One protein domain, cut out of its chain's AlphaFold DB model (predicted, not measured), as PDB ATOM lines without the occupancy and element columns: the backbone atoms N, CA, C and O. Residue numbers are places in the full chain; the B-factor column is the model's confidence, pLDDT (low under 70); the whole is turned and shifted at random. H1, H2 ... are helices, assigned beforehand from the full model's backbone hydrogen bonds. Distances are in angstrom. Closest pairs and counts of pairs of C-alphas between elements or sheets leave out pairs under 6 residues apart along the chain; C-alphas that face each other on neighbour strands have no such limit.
ATOM      1  N   GLY A  97      -1.563 -27.632  41.870       90.06
ATOM      2  CA  GLY A  97      -0.861 -26.548  41.183       90.06
ATOM      3  C   GLY A  97      -0.249 -25.545  42.161       90.06
ATOM      4  O   GLY A  97       0.932 -25.230  42.045       90.06
ATOM      5  N   GLU A  98      -1.006 -25.097  43.165       92.69
ATOM      6  CA  GLU A  98      -0.510 -24.178  44.199       92.69
ATOM      7  C   GLU A  98       0.636 -24.794  45.006       92.69
ATOM      8  O   GLU A  98       1.658 -24.145  45.226       92.69
ATOM      9  N   LEU A  99       0.491 -26.061  45.408       93.88
ATOM     10  CA  LEU A  99       1.520 -26.790  46.150       93.88
ATOM     11  C   LEU A  99       2.827 -26.900  45.361       93.88
ATOM     12  O   LEU A  99       3.903 -26.699  45.918       93.88
ATOM     13  N   LEU A 100       2.746 -27.200  44.065       92.25
ATOM     14  CA  LEU A 100       3.926 -27.317  43.212       92.25
ATOM     15  C   LEU A 100       4.629 -25.966  43.025       92.25
ATOM     16  O   LEU A 100       5.854 -25.899  43.147       92.25
ATOM     17  N   HIS A 101       3.871 -24.888  42.795       91.94
ATOM     18  CA  HIS A 101       4.430 -23.535  42.722       91.94
ATOM     19  C   HIS A 101       5.094 -23.130  44.043       91.94
ATOM     20  O   HIS A 101       6.207 -22.606  44.032       91.94
ATOM     21  N   GLU A 102       4.455 -23.413  45.182       93.75
ATOM     22  CA  GLU A 102       5.018 -23.141  46.506       93.75
ATOM     23  C   GLU A 102       6.317 -23.922  46.742       93.75
ATOM     24  O   GLU A 102       7.297 -23.350  47.223       93.75
ATOM     25  N   CYS A 103       6.358 -25.208  46.377       92.94
ATOM     26  CA  CYS A 103       7.564 -26.029  46.478       92.94
ATOM     27  C   CYS A 103       8.741 -25.395  45.719       92.94
ATOM     28  O   CYS A 103       9.825 -25.237  46.284       92.94
ATOM     29  N   ILE A 104       8.516 -24.983  44.470       92.31
ATOM     30  CA  ILE A 104       9.544 -24.343  43.637       92.31
ATOM     31  C   ILE A 104       9.960 -22.993  44.229       92.31
ATOM     32  O   ILE A 104      11.154 -22.726  44.363       92.31
ATOM     33  N   ALA A 105       8.995 -22.162  44.633       94.31
ATOM     34  CA  ALA A 105       9.253 -20.840  45.203       94.31
ATOM     35  C   ALA A 105      10.056 -20.906  46.513       94.31
ATOM     36  O   ALA A 105      10.907 -20.056  46.765       94.31
ATOM     37  N   ARG A 106       9.836 -21.946  47.330       94.88
ATOM     38  CA  ARG A 106      10.615 -22.220  48.551       94.88
ATOM     39  C   ARG A 106      11.990 -22.841  48.273       94.88
ATOM     40  O   ARG A 106      12.742 -23.092  49.211       94.88
ATOM     41  N   GLY A 107      12.328 -23.096  47.011       93.81
ATOM     42  CA  GLY A 107      13.623 -23.630  46.602       93.81
ATOM     43  C   GLY A 107      13.764 -25.145  46.753       93.81
ATOM     44  O   GLY A 107      14.876 -25.651  46.585       93.81
ATOM     45  N   PHE A 108      12.678 -25.881  47.021       94.00
ATOM     46  CA  PHE A 108      12.734 -27.341  47.032       94.00
ATOM     47  C   PHE A 108      13.163 -27.859  45.660       94.00
ATOM     48  O   PHE A 108      12.745 -27.363  44.614       94.00
ATOM     49  N   ARG A 109      14.015 -28.881  45.672       92.88
ATOM     50  CA  ARG A 109      14.453 -29.593  44.474       92.88
ATOM     51  C   ARG A 109      13.929 -31.016  44.548       92.88
ATOM     52  O   ARG A 109      14.156 -31.711  45.535       92.88
ATOM     53  N   ALA A 110      13.245 -31.441  43.499       94.00
ATOM     54  CA  ALA A 110      12.786 -32.811  43.332       94.00
ATOM     55  C   ALA A 110      13.058 -33.268  41.899       94.00
ATOM     56  O   ALA A 110      13.221 -32.444  41.003       94.00
ATOM     57  N   VAL A 111      13.116 -34.580  41.700       94.56
ATOM     58  CA  VAL A 111      13.293 -35.219  40.395       94.56
ATOM     59  C   VAL A 111      12.221 -36.288  40.227       94.56
ATOM     60  O   VAL A 111      11.896 -37.000  41.182       94.56
ATOM     61  N   ILE A 112      11.663 -36.409  39.027       93.56
ATOM     62  CA  ILE A 112      10.716 -37.476  38.704       93.56
ATOM     63  C   ILE A 112      11.489 -38.790  38.586       93.56
ATOM     64  O   ILE A 112      12.328 -38.952  37.706       93.56
ATOM     65  N   VAL A 113      11.206 -39.748  39.469       92.94
ATOM     66  CA  VAL A 113      11.889 -41.059  39.490       92.94
ATOM     67  C   VAL A 113      11.060 -42.194  38.893       92.94
ATOM     68  O   VAL A 113      11.583 -43.279  38.659       92.94
ATOM     69  N   CYS A 114       9.761 -41.972  38.703       91.88
ATOM     70  CA  CYS A 114       8.822 -42.945  38.165       91.88
ATOM     71  C   CYS A 114       7.601 -42.203  37.620       91.88
ATOM     72  O   CYS A 114       7.152 -41.228  38.227       91.88
ATOM     73  N   VAL A 115       7.056 -42.693  36.513       92.94
ATOM     74  CA  VAL A 115       5.818 -42.204  35.907       92.94
ATOM     75  C   VAL A 115       4.892 -43.379  35.622       92.94
ATOM     76  O   VAL A 115       5.336 -44.520  35.507       92.94
ATOM     77  N   ASN A 116       3.599 -43.093  35.518       92.62
ATOM     78  CA  ASN A 116       2.641 -44.021  34.939       92.62
ATOM     79  C   ASN A 116       2.491 -43.654  33.459       92.62
ATOM     80  O   ASN A 116       1.940 -42.597  33.147       92.62
ATOM     81  N   ASP A 117       2.992 -44.523  32.583       91.62
ATOM     82  CA  ASP A 117       3.050 -44.342  31.126       91.62
ATOM     83  C   ASP A 117       1.675 -44.156  30.470       91.62
ATOM     84  O   ASP A 117       1.566 -43.563  29.399       91.62
ATOM     85  N   ARG A 118       0.599 -44.562  31.153       93.88
ATOM     86  CA  ARG A 118      -0.778 -44.261  30.746       93.88
ATOM     87  C   ARG A 118      -1.095 -42.762  30.745       93.88
ATOM     88  O   ARG A 118      -1.994 -42.341  30.019       93.88
ATOM     89  N   TYR A 119      -0.438 -41.983  31.600       90.38
ATOM     90  CA  TYR A 119      -0.742 -40.564  31.809       90.38
ATOM     91  C   TYR A 119       0.410 -39.642  31.421       90.38
ATOM     92  O   TYR A 119       0.161 -38.484  31.093       90.38
ATOM     93  N   LEU A 120       1.653 -40.120  31.498       91.19
ATOM     94  CA  LEU A 120       2.835 -39.296  31.299       91.19
ATOM     95  C   LEU A 120       3.949 -40.107  30.631       91.19
ATOM     96  O   LEU A 120       4.271 -41.201  31.085       91.19
ATOM     97  N   ASP A 121       4.539 -39.557  29.571       92.69
ATOM     98  CA  ASP A 121       5.576 -40.231  28.789       92.69
ATOM     99  C   ASP A 121       6.858 -40.500  29.603       92.69
ATOM    100  O   ASP A 121       7.201 -39.766  30.536       92.69
ATOM    101  N   ALA A 122       7.607 -41.537  29.222       94.00
ATOM    102  CA  ALA A 122       8.852 -41.918  29.888       94.00
ATOM    103  C   ALA A 122       9.920 -40.806  29.868       94.00
ATOM    104  O   ALA A 122      10.763 -40.770  30.765       94.00
ATOM    105  N   SER A 123       9.862 -39.872  28.909       93.38
ATOM    106  CA  SER A 123      10.730 -38.684  28.850       93.38
ATOM    107  C   SER A 123      10.613 -37.760  30.065       93.38
ATOM    108  O   SER A 123      11.500 -36.940  30.299       93.38
ATOM    109  N   PHE A 124       9.560 -37.896  30.876       94.19
ATOM    110  CA  PHE A 124       9.428 -37.139  32.117       94.19
ATOM    111  C   PHE A 124      10.299 -37.685  33.253       94.19
ATOM    112  O   PHE A 124      10.655 -36.930  34.159       94.19
ATOM    113  N   CYS A 125      10.689 -38.962  33.221       95.56
ATOM    114  CA  CYS A 125      11.630 -39.510  34.196       95.56
ATOM    115  C   CYS A 125      12.989 -38.798  34.103       95.56
ATOM    116  O   CYS A 125      13.546 -38.615  33.027       95.56
ATOM    117  N   GLY A 126      13.544 -38.416  35.251       95.06
ATOM    118  CA  GLY A 126      14.801 -37.675  35.354       95.06
ATOM    119  C   GLY A 126      14.651 -36.154  35.261       95.06
ATOM    120  O   GLY A 126      15.601 -35.445  35.591       95.06
ATOM    121  N   ARG A 127      13.475 -35.632  34.890       95.50
ATOM    122  CA  ARG A 127      13.223 -34.184  34.896       95.50
ATOM    123  C   ARG A 127      13.133 -33.640  36.318       95.50
ATOM    124  O   ARG A 127      12.623 -34.307  37.226       95.50
ATOM    125  N   LEU A 128      13.617 -32.414  36.497       95.44
ATOM    126  CA  LEU A 128      13.509 -31.684  37.753       95.44
ATOM    127  C   LEU A 128      12.109 -31.094  37.920       95.44
ATOM    128  O   LEU A 128      11.451 -30.732  36.949       95.44
ATOM    129  N   LEU A 129      11.670 -30.971  39.171       92.38
ATOM    130  CA  LEU A 129      10.502 -30.174  39.517       92.38
ATOM    131  C   LEU A 129      10.871 -28.692  39.457       92.38
ATOM    132  O   LEU A 129      11.418 -28.138  40.410       92.38
ATOM    133  N   ASP A 130      10.571 -28.071  38.324       92.94
ATOM    134  CA  ASP A 130      10.807 -26.661  38.057       92.94
ATOM    135  C   ASP A 130       9.657 -26.040  37.247       92.94
ATOM    136  O   ASP A 130       8.650 -26.680  36.935       92.94
ATOM    137  N   ALA A 131       9.786 -24.747  36.945       89.69
ATOM    138  CA  ALA A 131       8.771 -24.012  36.202       89.69
ATOM    139  C   ALA A 131       8.589 -24.525  34.764       89.69
ATOM    140  O   ALA A 131       7.540 -24.287  34.173       89.69
ATOM    141  N   GLU A 132       9.595 -25.188  34.186       91.25
ATOM    142  CA  GLU A 132       9.494 -25.778  32.852       91.25
ATOM    143  C   GLU A 132       8.637 -27.036  32.889       91.25
ATOM    144  O   GLU A 132       7.658 -27.120  32.152       91.25
ATOM    145  N   LEU A 133       8.914 -27.941  33.829       90.69
ATOM    146  CA  LEU A 133       8.077 -29.111  34.057       90.69
ATOM    147  C   LEU A 133       6.613 -28.725  34.314       90.69
ATOM    148  O   LEU A 133       5.711 -29.385  33.804       90.69
ATOM    149  N   LEU A 134       6.355 -27.667  35.093       88.50
ATOM    150  CA  LEU A 134       4.979 -27.240  35.372       88.50
ATOM    151  C   LEU A 134       4.228 -26.755  34.136       88.50
ATOM    152  O   LEU A 134       3.045 -27.062  34.019       88.50
ATOM    153  N   ARG A 135       4.898 -26.044  33.221       89.00
ATOM    154  CA  ARG A 135       4.288 -25.635  31.945       89.00
ATOM    155  C   ARG A 135       3.918 -26.836  31.079       89.00
ATOM    156  O   ARG A 135       2.921 -26.778  30.373       89.00
ATOM    157  N   ASP A 136       4.695 -27.910  31.159       88.44
ATOM    158  CA  ASP A 136       4.444 -29.120  30.377       88.44
ATOM    159  C   ASP A 136       3.374 -30.032  31.007       88.44
ATOM    160  O   ASP A 136       2.758 -30.832  30.306       88.44
ATOM    161  N   LEU A 137       3.159 -29.944  32.328       83.81
ATOM    162  CA  LEU A 137       2.192 -30.767  33.069       83.81
ATOM    163  C   LEU A 137       0.807 -30.130  33.204       83.81
ATOM    164  O   LEU A 137      -0.197 -30.844  33.238       83.81
ATOM    165  N   LEU A 138       0.748 -28.811  33.373       70.50
ATOM    166  CA  LEU A 138      -0.496 -28.084  33.582       70.50
ATOM    167  C   LEU A 138      -0.886 -27.422  32.256       70.50
ATOM    168  O   LEU A 138      -0.136 -26.565  31.787       70.50
TER     169      LEU A 138
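This is residues 97 to 138 of the 140 residues of the protein "Diphthami_syn_2 domain-containing protein" of Hymenobacter sp. BRD128 (UniProt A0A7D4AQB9). There is little regular structure here: two short helices, H1 and H2, run side by side in opposite ways, and a long loop leaves H1, reaches away to a turn near residues 116 to 119 and folds back to H2. The printed part has 42 residues, 16 of them in the named helices, H1 then H2, with no named strand; the class is all helix. It is compact, with a radius of gyration of the C-alphas of 10.4 A, and elongated, spanning 29 by 17 by 14 A.

Find C-alpha 97 at (-0.861, -26.548, 41.183); from there H1, residues 97 to 105, runs 12.3 A. H2, residues 131 to 137, runs 9.9 A to C-alpha 137 at (2.192, -30.767, 33.069).

Look at the C-alphas of Ile 104 and Ala 131, the closest of H1 and H2, 7.5 A apart. The two helices only just touch, with 3 pairs of C-alphas within 8 A. They form a helical hairpin, at a shallow tilt of 22 degrees, opposite ways. In H1 and H2 every O i to N i+4 pair is within hydrogen-bond range.

The C-alphas of Arg 106 and Arg 118, the two farthest apart, are 30.5 A from each other. The link from H1 to H2, residues 106 to 130, is long. The printed part has no cut, and no printed residue is under 70 in pLDDT.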